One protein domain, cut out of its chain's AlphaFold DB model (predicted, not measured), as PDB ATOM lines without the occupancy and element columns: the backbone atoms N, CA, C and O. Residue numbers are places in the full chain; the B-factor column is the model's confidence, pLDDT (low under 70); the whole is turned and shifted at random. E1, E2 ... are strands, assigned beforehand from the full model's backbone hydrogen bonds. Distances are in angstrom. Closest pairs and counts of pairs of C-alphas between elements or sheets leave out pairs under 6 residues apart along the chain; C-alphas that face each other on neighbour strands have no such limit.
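AT A GLANCE: This is residues 321 to 373 of the 731 residues of an uncharacterized protein of Chondromyces apiculatus DSM 436 (UniProt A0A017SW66). Two small two-stranded hairpins sit end to end in a rod, E1 with E2 in one half and E3 with E4 in the other, and before each hairpin a loop bows out, residues 321 to 331 before the first and residues 347 to 358 before the second. The turn of the first hairpin, residues 337 to 341, is at one end of the rod, while the turn of the second, residues 365 and 366, points toward the middle. The printed part has 53 residues with no named helix and four named strands, E1, E2, E3 and E4 in that order, in two separate antiparallel sheets, E1 - E2 and E3 - E4. The class is all strand, though 22 of the 53 residues, under half, are in named elements. The whole is loose, with a radius of gyration of the C-alphas of 12.6 A, and spans 43 by 17 by 11 A.

IN THESE COORDINATES: The printed part begins at Thr 321, C-alpha at (220.595, 138.829, 169.360), and residues 321 to 331 hold no named element. E1 is residues 332 to 336, 13.0 A from first to last C-alpha, and begins with C-alpha 332 at (215.879, 137.401, 182.297). E2 is residues 342 to 346, 13.3 A long. E3 is residues 359 to 364, 14.0 A long. E4 is residues 367 to 372, 15.9 A long, and ends with C-alpha 372 at (219.150, 140.190, 203.446).

HOW THE PARTS SIT: E1 and E2 are a hairpin of antiparallel neighbours, with 143 degrees between their directions. C-alphas 334 and 344 face each other at 4.9 A, and N 333 and O 345 are within hydrogen-bond range at 2.8 A, as are N 343 and O 335 at 2.8 A. E3 is apart from E1. E3 and E2 are only just apart, their closest C-alphas being 8.1 A from each other. E3 and E4 are the second hairpin, antiparallel with 149 degrees between their directions. C-alphas 363 and 368 face each other at 4.8 A, and N 362 and O 369 are within hydrogen-bond range at 2.9 A, as are N 369 and O 362 at 2.8 A. Between the hairpins, the closest C-alphas of E1 and E4 are those of Arg 332 and Thr 367, 7.6 A apart, and those of E2 and E4 are Pro 346 and Thr 367, 7.9 A apart.

THE WHOLE: The two C-alphas farthest apart are those of Ala 339 and Cys 358, at 42.8 A. The printed part has no cut. The links from E1 to E2 and from E3 to E4 are tight, and the link from E2 to E3, residues 347 to 358, is long. The mean pLDDT of the printed part is 87.0, and no printed residue is under 70.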
ATOM      1  N   THR A 321     220.840 137.381 169.490       87.38
ATOM      2  CA  THR A 321     220.595 138.829 169.360       87.38
ATOM      3  C   THR A 321     219.760 139.319 170.544       87.38
ATOM      4  O   THR A 321     218.617 138.900 170.704       87.38
ATOM      5  N   ALA A 322     220.327 140.205 171.367       84.25
ATOM      6  CA  ALA A 322     219.647 140.766 172.530       84.25
ATOM      7  C   ALA A 322     218.554 141.764 172.118       84.25
ATOM      8  O   ALA A 322     218.806 142.683 171.334       84.25
ATOM      9  N   LEU A 323     217.359 141.595 172.682       85.12
ATOM     10  CA  LEU A 323     216.226 142.497 172.500       85.12
ATOM     11  C   LEU A 323     216.137 143.526 173.632       85.12
ATOM     12  O   LEU A 323     216.800 143.410 174.663       85.12
ATOM     13  N   VAL A 324     215.278 144.532 173.439       84.44
ATOM     14  CA  VAL A 324     214.857 145.416 174.532       84.44
ATOM     15  C   VAL A 324     214.222 144.557 175.623       84.44
ATOM     16  O   VAL A 324     213.492 143.610 175.328       84.44
ATOM     17  N   ASP A 325     214.521 144.858 176.875       82.50
ATOM     18  CA  ASP A 325     213.884 144.190 177.996       82.50
ATOM     19  C   ASP A 325     212.540 144.859 178.314       82.50
ATOM     20  O   ASP A 325     212.474 146.062 178.574       82.50
ATOM     21  N   ASP A 326     211.463 144.077 178.241       79.88
ATOM     22  CA  ASP A 326     210.093 144.548 178.467       79.88
ATOM     23  C   ASP A 326     209.638 144.336 179.915       79.88
ATOM     24  O   ASP A 326     208.614 144.896 180.321       79.88
ATOM     25  N   VAL A 327     210.374 143.537 180.695       85.44
ATOM     26  CA  VAL A 327     210.058 143.263 182.099       85.44
ATOM     27  C   VAL A 327     211.300 143.507 182.964       85.44
ATOM     28  O   VAL A 327     211.818 142.561 183.547       85.44
ATOM     29  N   PRO A 328     211.748 144.776 183.103       84.56
ATOM     30  CA  PRO A 328     212.901 145.096 183.934       84.56
ATOM     31  C   PRO A 328     212.756 144.543 185.355       84.56
ATOM     32  O   PRO A 328     211.723 144.735 186.010       84.56
ATOM     33  N   GLY A 329     213.812 143.904 185.837       84.62
ATOM     34  CA  GLY A 329     213.920 143.272 187.140       84.62
ATOM     35  C   GLY A 329     213.388 141.841 187.191       84.62
ATOM     36  O   GLY A 329     213.150 141.343 188.283       84.62
ATOM     37  N   ASP A 330     213.151 141.153 186.074       88.31
ATOM     38  CA  ASP A 330     212.727 139.744 186.097       88.31
ATOM     39  C   ASP A 330     213.904 138.751 186.050       88.31
ATOM     40  O   ASP A 330     213.695 137.532 186.129       88.31
ATOM     41  N   CYS A 331     215.139 139.268 186.009       90.19
ATOM     42  CA  CYS A 331     216.387 138.516 185.928       90.19
ATOM     43  C   CYS A 331     216.542 137.704 184.644       90.19
ATOM     44  O   CYS A 331     217.327 136.744 184.597       90.19
ATOM     45  N   ARG A 332     215.806 138.053 183.595       88.62
ATOM     46  CA  ARG A 332     215.879 137.401 182.297       88.62
ATOM     47  C   ARG A 332     216.194 138.445 181.246       88.62
ATOM     48  O   ARG A 332     215.932 139.626 181.384       88.62
ATOM     49  N   ARG A 333     216.807 137.996 180.162       88.44
ATOM     50  CA  ARG A 333     216.930 138.798 178.951       88.44
ATOM     51  C   ARG A 333     216.263 138.065 177.814       88.44
ATOM     52  O   ARG A 333     216.333 136.840 177.719       88.44
ATOM     53  N   ARG A 334     215.639 138.841 176.945       89.06
ATOM     54  CA  ARG A 334     215.042 138.342 175.716       89.06
ATOM     55  C   ARG A 334     216.113 138.268 174.641       89.06
ATOM     56  O   ARG A 334     216.757 139.275 174.344       89.06
ATOM     57  N   GLU A 335     216.291 137.091 174.060       90.69
ATOM     58  CA  GLU A 335     217.203 136.875 172.938       90.69
ATOM     59  C   GLU A 335     216.486 136.177 171.788       90.69
ATOM     60  O   GLU A 335     215.525 135.437 171.992       90.69
ATOM     61  N   CYS A 336     216.952 136.425 170.568       90.75
ATOM     62  CA  CYS A 336     216.456 135.728 169.388       90.75
ATOM     63  C   CYS A 336     217.065 134.333 169.257       90.75
ATOM     64  O   CYS A 336     218.276 134.192 169.393       90.75
ATOM     65  N   ASP A 337     216.247 133.341 168.898       86.62
ATOM     66  CA  ASP A 337     216.647 131.929 168.729       86.62
ATOM     67  C   ASP A 337     217.227 131.594 167.333       86.62
ATOM     68  O   ASP A 337     217.451 130.431 166.985       86.62
ATOM     69  N   GLY A 338     217.403 132.601 166.470       84.31
ATOM     70  CA  GLY A 338     217.844 132.426 165.080       84.31
ATOM     71  C   GLY A 338     216.784 131.878 164.108       84.31
ATOM     72  O   GLY A 338     217.053 131.781 162.910       84.31
ATOM     73  N   ALA A 339     215.587 131.536 164.587       83.56
ATOM     74  CA  ALA A 339     214.447 131.035 163.814       83.56
ATOM     75  C   ALA A 339     213.219 131.967 163.879       83.56
ATOM     76  O   ALA A 339     212.129 131.590 163.441       83.56
ATOM     77  N   GLY A 340     213.398 133.180 164.413       80.44
ATOM     78  CA  GLY A 340     212.347 134.187 164.571       80.44
ATOM     79  C   GLY A 340     211.528 134.038 165.856       80.44
ATOM     80  O   GLY A 340     210.498 134.693 165.998       80.44
ATOM     81  N   GLY A 341     211.944 133.177 166.785       84.00
ATOM     82  CA  GLY A 341     211.407 133.076 168.138       84.00
ATOM     83  C   GLY A 341     212.197 133.919 169.143       84.00
ATOM     84  O   GLY A 341     213.347 134.287 168.906       84.00
ATOM     85  N   ILE A 342     211.552 134.222 170.275       87.06
ATOM     86  CA  ILE A 342     212.180 134.851 171.445       87.06
ATOM     87  C   ILE A 342     212.371 133.779 172.520       87.06
ATOM     88  O   ILE A 342     211.400 133.127 172.915       87.06
ATOM     89  N   GLU A 343     213.588 133.654 173.035       88.88
ATOM     90  CA  GLU A 343     213.936 132.850 174.206       88.88
ATOM     91  C   GLU A 343     214.288 133.756 175.400       88.88
ATOM     92  O   GLU A 343     214.737 134.894 175.236       88.88
ATOM     93  N   LEU A 344     214.009 133.277 176.617       87.00
ATOM     94  CA  LEU A 344     214.286 133.990 177.866       87.00
ATOM     95  C   LEU A 344     215.482 133.354 178.567       87.00
ATOM     96  O   LEU A 344     215.342 132.303 179.195       87.00
ATOM     97  N   GLU A 345     216.618 134.038 178.525       86.75
ATOM     98  CA  GLU A 345     217.867 133.561 179.112       86.75
ATOM     99  C   GLU A 345     218.144 134.209 180.474       86.75
ATOM    100  O   GLU A 345     217.837 135.389 180.667       86.75
ATOM    101  N   PRO A 346     218.754 133.489 181.436       88.25
ATOM    102  CA  PRO A 346     219.155 134.066 182.716       88.25
ATOM    103  C   PRO A 346     220.097 135.266 182.543       88.25
ATOM    104  O   PRO A 346     221.158 135.150 181.924       88.25
ATOM    105  N   PHE A 347     219.761 136.404 183.153       87.06
ATOM    106  CA  PHE A 347     220.542 137.632 183.044       87.06
ATOM    107  C   PHE A 347     220.829 138.254 184.411       87.06
ATOM    108  O   PHE A 347     219.956 138.784 185.086       87.06
ATOM    109  N   ALA A 348     222.096 138.200 184.825       84.19
ATOM    110  CA  ALA A 348     222.506 138.618 186.166       84.19
ATOM    111  C   ALA A 348     222.553 140.142 186.387       84.19
ATOM    112  O   ALA A 348     222.743 140.579 187.518       84.19
ATOM    113  N   MET A 349     222.445 140.939 185.321       85.56
ATOM    114  CA  MET A 349     222.503 142.406 185.388       85.56
ATOM    115  C   MET A 349     221.114 143.060 185.391       85.56
ATOM    116  O   MET A 349     221.047 144.282 185.308       85.56
ATOM    117  N   ASP A 350     220.044 142.267 185.513       85.94
ATOM    118  CA  ASP A 350     218.659 142.740 185.633       85.94
ATOM    119  C   ASP A 350     218.015 142.355 186.986       85.94
ATOM    120  O   ASP A 350     217.050 141.594 187.044       85.94
ATOM    121  N   PRO A 351     218.588 142.783 188.125       86.56
ATOM    122  CA  PRO A 351     217.999 142.498 189.427       86.56
ATOM    123  C   PRO A 351     216.716 143.309 189.660       86.56
ATOM    124  O   PRO A 351     216.643 144.491 189.324       86.56
ATOM    125  N   TYR A 352     215.721 142.682 190.296       87.81
ATOM    126  CA  TYR A 352     214.557 143.384 190.838       87.81
ATOM    127  C   TYR A 352     214.967 144.219 192.051       87.81
ATOM    128  O   TYR A 352     215.241 143.657 193.106       87.81
ATOM    129  N   ASP A 353     214.968 145.542 191.918       87.31
ATOM    130  CA  ASP A 353     215.120 146.450 193.057       87.31
ATOM    131  C   ASP A 353     213.789 146.520 193.826       87.31
ATOM    132  O   ASP A 353     212.802 147.087 193.343       87.31
ATOM    133  N   ASP A 354     213.735 145.917 195.018       86.62
ATOM    134  CA  ASP A 354     212.552 145.986 195.889       86.62
ATOM    135  C   ASP A 354     212.468 147.271 196.716       86.62
ATOM    136  O   ASP A 354     211.544 147.454 197.520       86.62
ATOM    137  N   GLY A 355     213.414 148.181 196.500       88.19
ATOM    138  CA  GLY A 355     213.513 149.436 197.200       88.19
ATOM    139  C   GLY A 355     213.846 149.250 198.671       88.19
ATOM    140  O   GLY A 355     213.468 150.126 199.446       88.19
ATOM    141  N   ASN A 356     214.516 148.169 199.086       87.94
ATOM    142  CA  ASN A 356     214.998 147.961 200.452       87.94
ATOM    143  C   ASN A 356     216.536 147.917 200.514       87.94
ATOM    144  O   ASN A 356     217.180 146.941 200.157       87.94
ATOM    145  N   GLU A 357     217.146 148.959 201.090       90.56
ATOM    146  CA  GLU A 357     218.610 149.078 201.263       90.56
ATOM    147  C   GLU A 357     219.247 147.950 202.100       90.56
ATOM    148  O   GLU A 357     220.471 147.821 202.149       90.56
ATOM    149  N   CYS A 358     218.431 147.157 202.799       91.69
ATOM    150  CA  CYS A 358     218.874 146.033 203.614       91.69
ATOM    151  C   CYS A 358     218.695 144.665 202.950       91.69
ATOM    152  O   CYS A 358     218.921 143.636 203.596       91.69
ATOM    153  N   THR A 359     218.349 144.639 201.672       90.00
ATOM    154  CA  THR A 359     218.385 143.462 200.808       90.00
ATOM    155  C   THR A 359     219.366 143.703 199.663       90.00
ATOM    156  O   THR A 359     219.617 144.832 199.255       90.00
ATOM    157  N   ALA A 360     220.046 142.644 199.230       88.00
ATOM    158  CA  ALA A 360     220.885 142.670 198.044       88.00
ATOM    159  C   ALA A 360     220.043 142.191 196.869       88.00
ATOM    160  O   ALA A 360     219.718 141.002 196.800       88.00
ATOM    161  N   ASP A 361     219.740 143.105 195.957       89.44
ATOM    162  CA  ASP A 361     218.995 142.805 194.743       89.44
ATOM    163  C   ASP A 361     219.905 142.047 193.779       89.44
ATOM    164  O   ASP A 361     220.873 142.574 193.220       89.44
ATOM    165  N   THR A 362     219.642 140.753 193.639       89.38
ATOM    166  CA  THR A 362     220.464 139.841 192.846       89.38
ATOM    167  C   THR A 362     219.597 138.921 192.007       89.38
ATOM    168  O   THR A 362     218.413 138.720 192.265       89.38
ATOM    169  N   CYS A 363     220.211 138.327 190.993       89.50
ATOM    170  CA  CYS A 363     219.578 137.324 190.157       89.50
ATOM    171  C   CYS A 363     220.205 135.961 190.407       89.50
ATOM    172  O   CYS A 363     221.409 135.782 190.211       89.50
ATOM    173  N   GLU A 364     219.383 134.979 190.771       89.00
ATOM    174  CA  GLU A 364     219.813 133.595 190.948       89.00
ATOM    175  C   GLU A 364     219.111 132.709 189.910       89.00
ATOM    176  O   GLU A 364     217.905 132.483 189.965       89.00
ATOM    177  N   ASN A 365     219.869 132.239 188.907       84.06
ATOM    178  CA  ASN A 365     219.383 131.402 187.797       84.06
ATOM    179  C   ASN A 365     218.099 131.917 187.111       84.06
ATOM    180  O   ASN A 365     217.171 131.151 186.850       84.06
ATOM    181  N   GLY A 366     218.043 133.214 186.804       84.12
ATOM    182  CA  GLY A 366     216.904 133.802 186.091       84.12
ATOM    183  C   GLY A 366     215.659 134.011 186.955       84.12
ATOM    184  O   GLY A 366     214.542 134.008 186.434       84.12
ATOM    185  N   THR A 367     215.858 134.110 188.273       86.12
ATOM    186  CA  THR A 367     214.837 134.462 189.262       86.12
ATOM    187  C   THR A 367     215.365 135.596 190.150       86.12
ATOM    188  O   THR A 367     216.500 135.486 190.631       86.12
ATOM    189  N   PRO A 368     214.575 136.655 190.397       89.12
ATOM    190  CA  PRO A 368     214.941 137.701 191.346       89.12
ATOM    191  C   PRO A 368     215.103 137.176 192.773       89.12
ATOM    192  O   PRO A 368     214.329 136.333 193.233       89.12
ATOM    193  N   SER A 369     216.117 137.678 193.471       87.38
ATOM    194  CA  SER A 369     216.466 137.312 194.840       87.38
ATOM    195  C   SER A 369     216.866 138.553 195.629       87.38
ATOM    196  O   SER A 369     217.831 139.229 195.279       87.38
ATOM    197  N   ASN A 370     216.156 138.796 196.733       87.00
ATOM    198  CA  ASN A 370     216.364 139.946 197.615       87.00
ATOM    199  C   ASN A 370     216.847 139.444 198.972       87.00
ATOM    200  O   ASN A 370     216.152 139.503 199.992       87.00
ATOM    201  N   GLN A 371     218.019 138.817 198.980       88.94
ATOM    202  CA  GLN A 371     218.554 138.241 200.204       88.94
ATOM    203  C   GLN A 371     219.002 139.357 201.152       88.94
ATOM    204  O   GLN A 371     219.633 140.321 200.726       88.94
ATOM    205  N   ALA A 372     218.711 139.220 202.447       87.94
ATOM    206  CA  ALA A 372     219.150 140.190 203.446       87.94
ATOM    207  C   ALA A 372     220.674 140.396 203.385       87.94
ATOM    208  O   ALA A 372     221.442 139.426 203.410       87.94
ATOM    209  N   VAL A 373     221.103 141.659 203.337       88.56
ATOM    210  CA  VAL A 373     222.521 142.009 203.477       88.56
ATOM    211  C   VAL A 373     223.008 141.670 204.886       88.56
ATOM    212  O   VAL A 373     222.217 141.448 205.804       88.56
TER     213      VAL A 373